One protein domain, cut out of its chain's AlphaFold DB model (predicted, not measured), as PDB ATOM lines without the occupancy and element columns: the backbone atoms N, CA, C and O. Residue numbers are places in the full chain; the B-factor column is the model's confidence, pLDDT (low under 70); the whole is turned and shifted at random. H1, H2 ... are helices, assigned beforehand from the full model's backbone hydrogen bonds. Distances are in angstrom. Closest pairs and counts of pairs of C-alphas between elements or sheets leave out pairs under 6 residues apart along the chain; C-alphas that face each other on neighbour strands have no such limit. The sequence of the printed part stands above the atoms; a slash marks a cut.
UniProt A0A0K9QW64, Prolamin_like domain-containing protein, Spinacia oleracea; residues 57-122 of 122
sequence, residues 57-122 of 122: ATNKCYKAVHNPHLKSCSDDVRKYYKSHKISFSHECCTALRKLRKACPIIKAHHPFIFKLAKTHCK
ATOM      1  N   ALA A  57     131.447 164.107 162.690       72.25
ATOM      2  CA  ALA A  57     132.355 165.250 162.748       72.25
ATOM      3  C   ALA A  57     133.587 164.954 163.619       72.25
ATOM      4  O   ALA A  57     134.712 165.207 163.184       72.25
ATOM      5  N   THR A  58     133.402 164.337 164.787       73.62
ATOM      6  CA  THR A  58     134.495 163.948 165.685       73.62
ATOM      7  C   THR A  58     135.392 162.893 165.043       73.62
ATOM      8  O   THR A  58     136.609 163.032 165.087       73.62
ATOM      9  N   ASN A  59     134.823 161.922 164.321       77.69
ATOM     10  CA  ASN A  59     135.601 160.936 163.560       77.69
ATOM     11  C   ASN A  59     136.429 161.572 162.430       77.69
ATOM     12  O   ASN A  59     137.589 161.215 162.215       77.69
ATOM     13  N   LYS A  60     135.857 162.544 161.705       78.31
ATOM     14  CA  LYS A  60     136.598 163.304 160.683       78.31
ATOM     15  C   LYS A  60     137.717 164.128 161.307       78.31
ATOM     16  O   LYS A  60     138.805 164.188 160.737       78.31
ATOM     17  N   CYS A  61     137.462 164.730 162.465       78.00
ATOM     18  CA  CYS A  61     138.465 165.497 163.182       78.00
ATOM     19  C   CYS A  61     139.605 164.603 163.690       78.00
ATOM     20  O   CYS A  61     140.768 164.880 163.407       78.00
ATOM     21  N   TYR A  62     139.279 163.473 164.319       81.50
ATOM     22  CA  TYR A  62     140.252 162.485 164.779       81.50
ATOM     23  C   TYR A  62     141.180 162.026 163.646       81.50
ATOM     24  O   TYR A  62     142.402 162.086 163.780       81.50
ATOM     25  N   LYS A  63     140.618 161.666 162.484       80.12
ATOM     26  CA  LYS A  63     141.405 161.290 161.294       80.12
ATOM     27  C   LYS A  63     142.278 162.430 160.768       80.12
ATOM     28  O   LYS A  63     143.356 162.179 160.238       80.12
ATOM     29  N   ALA A  64     141.826 163.677 160.886       80.69
ATOM     30  CA  ALA A  64     142.607 164.834 160.463       80.69
ATOM     31  C   ALA A  64     143.779 165.130 161.409       80.69
ATOM     32  O   ALA A  64     144.828 165.536 160.921       80.69
ATOM     33  N   VAL A  65     143.616 164.900 162.718       80.62
ATOM     34  CA  VAL A  65     144.672 165.044 163.741       80.62
ATOM     35  C   VAL A  65     145.726 163.942 163.631       80.62
ATOM     36  O   VAL A  65     146.908 164.206 163.806       80.62
ATOM     37  N   HIS A  66     145.322 162.726 163.267       80.81
ATOM     38  CA  HIS A  66     146.237 161.595 163.068       80.81
ATOM     39  C   HIS A  66     146.768 161.505 161.631       80.81
ATOM     40  O   HIS A  66     147.231 160.456 161.188       80.81
ATOM     41  N   ASN A  67     146.683 162.597 160.867       79.00
ATOM     42  CA  ASN A  67     147.227 162.635 159.521       79.00
ATOM     43  C   ASN A  67     148.766 162.564 159.590       79.00
ATOM     44  O   ASN A  67     149.366 163.448 160.199       79.00
ATOM     45  N   PRO A  68     149.428 161.589 158.941       78.00
ATOM     46  CA  PRO A  68     150.884 161.431 159.025       78.00
ATOM     47  C   PRO A  68     151.658 162.676 158.557       78.00
ATOM     48  O   PRO A  68     152.742 162.959 159.062       78.00
ATOM     49  N   HIS A  69     151.074 163.486 157.670       77.62
ATOM     50  CA  HIS A  69     151.674 164.734 157.189       77.62
ATOM     51  C   HIS A  69     151.691 165.865 158.236       77.62
ATOM     52  O   HIS A  69     152.354 166.884 158.030       77.62
ATOM     53  N   LEU A  70     150.999 165.715 159.375       79.62
ATOM     54  CA  LEU A  70     151.129 166.654 160.498       79.62
ATOM     55  C   LEU A  70     152.519 166.604 161.132       79.62
ATOM     56  O   LEU A  70     152.980 167.631 161.627       79.62
ATOM     57  N   LYS A  71     153.213 165.458 161.061       77.50
ATOM     58  CA  LYS A  71     154.588 165.338 161.560       77.50
ATOM     59  C   LYS A  71     155.534 166.267 160.794       77.50
ATOM     60  O   LYS A  71     156.168 167.111 161.426       77.50
ATOM     61  N   SER A  72     155.519 166.213 159.456       74.75
ATOM     62  CA  SER A  72     156.276 167.143 158.595       74.75
ATOM     63  C   SER A  72     155.945 168.603 158.913       74.75
ATOM     64  O   SER A  72     156.812 169.473 158.921       74.75
ATOM     65  N   CYS A  73     154.685 168.875 159.256       79.19
ATOM     66  CA  CYS A  73     154.245 170.213 159.613       79.19
ATOM     67  C   CYS A  73     154.783 170.698 160.963       79.19
ATOM     68  O   CYS A  73     155.126 171.870 161.104       79.19
ATOM     69  N   SER A  74     154.910 169.805 161.947       81.19
ATOM     70  CA  SER A  74     155.545 170.134 163.226       81.19
ATOM     71  C   SER A  74     157.021 170.514 163.046       81.19
ATOM     72  O   SER A  74     157.484 171.483 163.653       81.19
ATOM     73  N   ASP A  75     157.728 169.825 162.145       81.81
ATOM     74  CA  ASP A  75     159.129 170.105 161.826       81.81
ATOM     75  C   ASP A  75     159.285 171.438 161.086       81.81
ATOM     76  O   ASP A  75     160.159 172.238 161.430       81.81
ATOM     77  N   ASP A  76     158.411 171.720 160.119       79.69
ATOM     78  CA  ASP A  76     158.407 172.986 159.384       79.69
ATOM     79  C   ASP A  76     158.075 174.178 160.287       79.69
ATOM     80  O   ASP A  76     158.736 175.215 160.212       79.69
ATOM     81  N   VAL A  77     157.105 174.030 161.194       80.56
ATOM     82  CA  VAL A  77     156.778 175.054 162.196       80.56
ATOM     83  C   VAL A  77     157.960 175.270 163.141       80.56
ATOM     84  O   VAL A  77     158.351 176.414 163.376       80.56
ATOM     85  N   ARG A  78     158.595 174.199 163.631       81.88
ATOM     86  CA  ARG A  78     159.797 174.293 164.478       81.88
ATOM     87  C   ARG A  78     160.939 175.015 163.756       81.88
ATOM     88  O   ARG A  78     161.595 175.870 164.350       81.88
ATOM     89  N   LYS A  79     161.177 174.702 162.482       80.88
ATOM     90  CA  LYS A  79     162.182 175.376 161.644       80.88
ATOM     91  C   LYS A  79     161.823 176.839 161.373       80.88
ATOM     92  O   LYS A  79     162.712 177.695 161.405       80.88
ATOM     93  N   TYR A  80     160.544 177.139 161.154       81.62
ATOM     94  CA  TYR A  80     160.046 178.505 161.000       81.62
ATOM     95  C   TYR A  80     160.301 179.333 162.260       81.62
ATOM     96  O   TYR A  80     160.859 180.417 162.153       81.62
ATOM     97  N   TYR A  81     159.999 178.814 163.452       78.81
ATOM     98  CA  TYR A  81     160.282 179.523 164.708       78.81
ATOM     99  C   TYR A  81     161.776 179.769 164.947       78.81
ATOM    100  O   TYR A  81     162.133 180.770 165.554       78.81
ATOM    101  N   LYS A  82     162.654 178.879 164.472       80.75
ATOM    102  CA  LYS A  82     164.107 179.049 164.628       80.75
ATOM    103  C   LYS A  82     164.719 180.036 163.636       80.75
ATOM    104  O   LYS A  82     165.700 180.692 163.961       80.75
ATOM    105  N   SER A  83     164.200 180.091 162.410       80.31
ATOM    106  CA  SER A  83     164.859 180.804 161.304       80.31
ATOM    107  C   SER A  83     164.069 181.987 160.755       80.31
ATOM    108  O   SER A  83     164.655 182.825 160.078       80.31
ATOM    109  N   HIS A  84     162.753 182.028 160.980       72.06
ATOM    110  CA  HIS A  84     161.780 182.961 160.393       72.06
ATOM    111  C   HIS A  84     161.828 183.094 158.858       72.06
ATOM    112  O   HIS A  84     161.231 184.009 158.296       72.06
ATOM    113  N   LYS A  85     162.524 182.186 158.163       67.62
ATOM    114  CA  LYS A  85     162.861 182.316 156.734       67.62
ATOM    115  C   LYS A  85     162.272 181.225 155.846       67.62
ATOM    116  O   LYS A  85     162.365 181.329 154.628       67.62
ATOM    117  N   ILE A  86     161.703 180.171 156.426       66.31
ATOM    118  CA  ILE A  86     161.326 178.963 155.681       66.31
ATOM    119  C   ILE A  86     159.828 178.972 155.352       66.31
ATOM    120  O   ILE A  86     158.995 179.214 156.222       66.31
ATOM    121  N   SER A  87     159.493 178.689 154.092       72.81
ATOM    122  CA  SER A  87     158.125 178.425 153.634       72.81
ATOM    123  C   SER A  87     157.680 177.024 154.056       72.81
ATOM    124  O   SER A  87     158.472 176.086 154.010       72.81
ATOM    125  N   PHE A  88     156.414 176.859 154.434       83.25
ATOM    126  CA  PHE A  88     155.872 175.540 154.762       83.25
ATOM    127  C   PHE A  88     155.849 174.616 153.542       83.25
ATOM    128  O   PHE A  88     155.520 175.044 152.433       83.25
ATOM    129  N   SER A  89     156.168 173.340 153.758       85.12
ATOM    130  CA  SER A  89     156.054 172.316 152.722       85.12
ATOM    131  C   SER A  89     154.607 172.162 152.244       85.12
ATOM    132  O   SER A  89     153.640 172.382 152.984       85.12
ATOM    133  N   HIS A  90     154.445 171.712 150.999       85.25
ATOM    134  CA  HIS A  90     153.130 171.414 150.423       85.25
ATOM    135  C   HIS A  90     152.334 170.402 151.271       85.25
ATOM    136  O   HIS A  90     151.110 170.505 151.412       85.25
ATOM    137  N   GLU A  91     153.036 169.450 151.882       85.31
ATOM    138  CA  GLU A  91     152.473 168.433 152.769       85.31
ATOM    139  C   GLU A  91     151.896 169.054 154.047       85.31
ATOM    140  O   GLU A  91     150.731 168.808 154.375       85.31
ATOM    141  N   CYS A  92     152.660 169.928 154.713       84.06
ATOM    142  CA  CYS A  92     152.205 170.679 155.887       84.06
ATOM    143  C   CYS A  92     150.986 171.547 155.556       84.06
ATOM    144  O   CYS A  92     149.974 171.526 156.262       84.06
ATOM    145  N   CYS A  93     151.022 172.237 154.418       85.69
ATOM    146  CA  CYS A  93     149.907 173.049 153.946       85.69
ATOM    147  C   CYS A  93     148.634 172.230 153.698       85.69
ATOM    148  O   CYS A  93     147.532 172.630 154.097       85.69
ATOM    149  N   THR A  94     148.772 171.056 153.083       86.81
ATOM    150  CA  THR A  94     147.655 170.135 152.846       86.81
ATOM    151  C   THR A  94     147.095 169.587 154.157       86.81
ATOM    152  O   THR A  94     145.870 169.534 154.330       86.81
ATOM    153  N   ALA A  95     147.968 169.233 155.101       86.12
ATOM    154  CA  ALA A  95     147.586 168.746 156.421       86.12
ATOM    155  C   ALA A  95     146.806 169.809 157.211       86.12
ATOM    156  O   ALA A  95     145.681 169.552 157.646       86.12
ATOM    157  N   LEU A  96     147.328 171.039 157.301       85.00
ATOM    158  CA  LEU A  96     146.664 172.147 157.998       85.00
ATOM    159  C   LEU A  96     145.334 172.529 157.348       85.00
ATOM    160  O   LEU A  96     144.373 172.849 158.051       85.00
ATOM    161  N   ARG A  97     145.224 172.455 156.017       85.12
ATOM    162  CA  ARG A  97     143.962 172.718 155.310       85.12
ATOM    163  C   ARG A  97     142.898 171.665 155.637       85.12
ATOM    164  O   ARG A  97     141.742 172.035 155.864       85.12
ATOM    165  N   LYS A  98     143.272 170.381 155.687       84.75
ATOM    166  CA  LYS A  98     142.380 169.280 156.103       84.75
ATOM    167  C   LYS A  98     141.966 169.437 157.568       84.75
ATOM    168  O   LYS A  98     140.774 169.385 157.864       84.75
ATOM    169  N   LEU A  99     142.923 169.742 158.444       84.62
ATOM    170  CA  LEU A  99     142.686 169.978 159.867       84.62
ATOM    171  C   LEU A  99     141.737 171.159 160.101       84.62
ATOM    172  O   LEU A  99     140.767 171.028 160.840       84.62
ATOM    173  N   ARG A 100     141.927 172.281 159.390       83.62
ATOM    174  CA  ARG A 100     141.056 173.467 159.492       83.62
ATOM    175  C   ARG A 100     139.602 173.170 159.126       83.62
ATOM    176  O   ARG A 100     138.700 173.783 159.687       83.62
ATOM    177  N   LYS A 101     139.380 172.300 158.136       83.50
ATOM    178  CA  LYS A 101     138.034 171.931 157.670       83.50
ATOM    179  C   LYS A 101     137.368 170.905 158.585       83.50
ATOM    180  O   LYS A 101     136.161 170.973 158.769       83.50
ATOM    181  N   ALA A 102     138.138 169.965 159.130       83.94
ATOM    182  CA  ALA A 102     137.610 168.869 159.940       83.94
ATOM    183  C   ALA A 102     137.494 169.206 161.438       83.94
ATOM    184  O   ALA A 102     136.611 168.677 162.103       83.94
ATOM    185  N   CYS A 103     138.356 170.086 161.959       79.69
ATOM    186  CA  CYS A 103     138.491 170.392 163.386       79.69
ATOM    187  C   CYS A 103     138.404 171.905 163.662       79.69
ATOM    188  O   CYS A 103     139.435 172.571 163.822       79.69
ATOM    189  N   PRO A 104     137.198 172.486 163.762       77.31
ATOM    190  CA  PRO A 104     137.042 173.902 164.103       77.31
ATOM    191  C   PRO A 104     137.556 174.238 165.515       77.31
ATOM    192  O   PRO A 104     138.076 175.332 165.720       77.31
ATOM    193  N   ILE A 105     137.491 173.291 166.458       77.69
ATOM    194  CA  ILE A 105     137.984 173.461 167.836       77.69
ATOM    195  C   ILE A 105     139.504 173.682 167.847       77.69
ATOM    196  O   ILE A 105     139.990 174.653 168.416       77.69
ATOM    197  N   ILE A 106     140.264 172.857 167.124       75.88
ATOM    198  CA  ILE A 106     141.729 172.997 167.040       75.88
ATOM    199  C   ILE A 106     142.129 174.330 166.397       75.88
ATOM    200  O   ILE A 106     143.109 174.952 166.804       75.88
ATOM    201  N   LYS A 107     141.338 174.825 165.437       74.69
ATOM    202  CA  LYS A 107     141.526 176.169 164.877       74.69
ATOM    203  C   LYS A 107     141.387 177.268 165.932       74.69
ATOM    204  O   LYS A 107     142.161 178.222 165.890       74.69
ATOM    205  N   ALA A 108     140.420 177.143 166.839       75.25
ATOM    206  CA  ALA A 108     140.202 178.116 167.905       75.25
ATOM    207  C   ALA A 108     141.342 178.109 168.937       75.25
ATOM    208  O   ALA A 108     141.773 179.178 169.357       75.25
ATOM    209  N   HIS A 109     141.878 176.932 169.278       77.06
ATOM    210  CA  HIS A 109     142.974 176.804 170.248       77.06
ATOM    211  C   HIS A 109     144.359 177.165 169.687       77.06
ATOM    212  O   HIS A 109     145.229 177.588 170.444       77.06
ATOM    213  N   HIS A 110     144.577 177.054 168.371       79.69
ATOM    214  CA  HIS A 110     145.885 177.324 167.752       79.69
ATOM    215  C   HIS A 110     145.832 178.377 166.632       79.69
ATOM    216  O   HIS A 110     146.307 178.124 165.518       79.69
ATOM    217  N   PRO A 111     145.307 179.590 166.886       78.19
ATOM    218  CA  PRO A 111     145.072 180.591 165.844       78.19
ATOM    219  C   PRO A 111     146.356 181.010 165.116       78.19
ATOM    220  O   PRO A 111     146.323 181.303 163.918       78.19
ATOM    221  N   PHE A 112     147.498 180.991 165.810       80.88
ATOM    222  CA  PHE A 112     148.797 181.355 165.249       80.88
ATOM    223  C   PHE A 112     149.246 180.411 164.126       80.88
ATOM    224  O   PHE A 112     149.630 180.878 163.055       80.88
ATOM    225  N   ILE A 113     149.110 179.094 164.316       77.94
ATOM    226  CA  ILE A 113     149.498 178.090 163.313       77.94
ATOM    227  C   ILE A 113     148.664 178.270 162.040       77.94
ATOM    228  O   ILE A 113     149.198 178.280 160.933       77.94
ATOM    229  N   PHE A 114     147.356 178.501 162.177       80.88
ATOM    230  CA  PHE A 114     146.483 178.718 161.018       80.88
ATOM    231  C   PHE A 114     146.687 180.082 160.352       80.88
ATOM    232  O   PHE A 114     146.472 180.200 159.142       80.88
ATOM    233  N   LYS A 115     147.111 181.108 161.103       83.44
ATOM    234  CA  LYS A 115     147.511 182.406 160.541       83.44
ATOM    235  C   LYS A 115     148.792 182.264 159.724       83.44
ATOM    236  O   LYS A 115     148.811 182.715 158.583       83.44
ATOM    237  N   LEU A 116     149.805 181.577 160.256       77.44
ATOM    238  CA  LEU A 116     151.025 181.257 159.514       77.44
ATOM    239  C   LEU A 116     150.722 180.440 158.262       77.44
ATOM    240  O   LEU A 116     151.184 180.786 157.179       77.44
ATOM    241  N   ALA A 117     149.879 179.413 158.379       81.81
ATOM    242  CA  ALA A 117     149.459 178.621 157.231       81.81
ATOM    243  C   ALA A 117     148.797 179.495 156.165       81.81
ATOM    244  O   ALA A 117     149.108 179.370 154.993       81.81
ATOM    245  N   LYS A 118     147.924 180.434 156.547       83.25
ATOM    246  CA  LYS A 118     147.293 181.352 155.589       83.25
ATOM    247  C   LYS A 118     148.318 182.231 154.857       83.25
ATOM    248  O   LYS A 118     148.110 182.541 153.689       83.25
ATOM    249  N   THR A 119     149.390 182.635 155.532       83.12
ATOM    250  CA  THR A 119     150.445 183.479 154.951       83.12
ATOM    251  C   THR A 119     151.388 182.687 154.042       83.12
ATOM    252  O   THR A 119     151.785 183.189 152.992       83.12
ATOM    253  N   HIS A 120     151.730 181.455 154.426       79.81
ATOM    254  CA  HIS A 120     152.800 180.671 153.797       79.81
ATOM    255  C   HIS A 120     152.307 179.516 152.909       79.81
ATOM    256  O   HIS A 120     153.082 179.003 152.110       79.81
ATOM    257  N   CYS A 121     151.030 179.137 152.996       78.31
ATOM    258  CA  CYS A 121     150.394 178.105 152.177       78.31
ATOM    259  C   CYS A 121     149.382 178.731 151.212       78.31
ATOM    260  O   CYS A 121     148.196 178.841 151.542       78.31
ATOM    261  N   LYS A 122     149.852 179.144 150.033       69.12
ATOM    262  CA  LYS A 122     148.975 179.537 148.921       69.12
ATOM    263  C   LYS A 122     148.463 178.281 148.214       69.12
ATOM    264  O   LYS A 122     149.300 177.432 147.850       69.12
TER     265      LYS A 122
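AT A GLANCE: This is residues 57 to 122 of the 122 residues of the protein "Prolamin_like domain-containing protein" of Spinacia oleracea (UniProt A0A0K9QW64). What shape is it? H3 is the core: H1 lies beside its end, H2 crosses its start, and H4 leads back to H5, which packs on H3. What builds it? Five named helices, H1 to H5, among 66 printed residues make an all-helix, compact whole, with a radius of gyration of the C-alphas of 11.4 A and spans of 36 by 22 by 19 A.

HOW THE PARTS SIT: What touches what? H1, residues 57 to 65, touches H3, residues 90 to 102, closest at C-alphas 61 and 102, 4.8 A. H2, residues 69 to 83, touches H3 residues 91 to 96 alone, closest at C-alphas 73 and 92, 4.3 A. H5, residues 111 to 120, touches H3, closest at C-alphas 117 and 93, 6.5 A. And the backbones? In the five helices every O i to N i+4 pair is within hydrogen-bond range.

IN THESE COORDINATES: Where does H1 begin? C-alpha 57 is at (132.355, 165.250, 162.748). Where is H4? It is residues 104 to 109.

THE WHOLE: How large is it? C-alphas 57 and 83 are farthest apart, 36.1 A. Where is pLDDT under 70? At residues 85, 86 and 122.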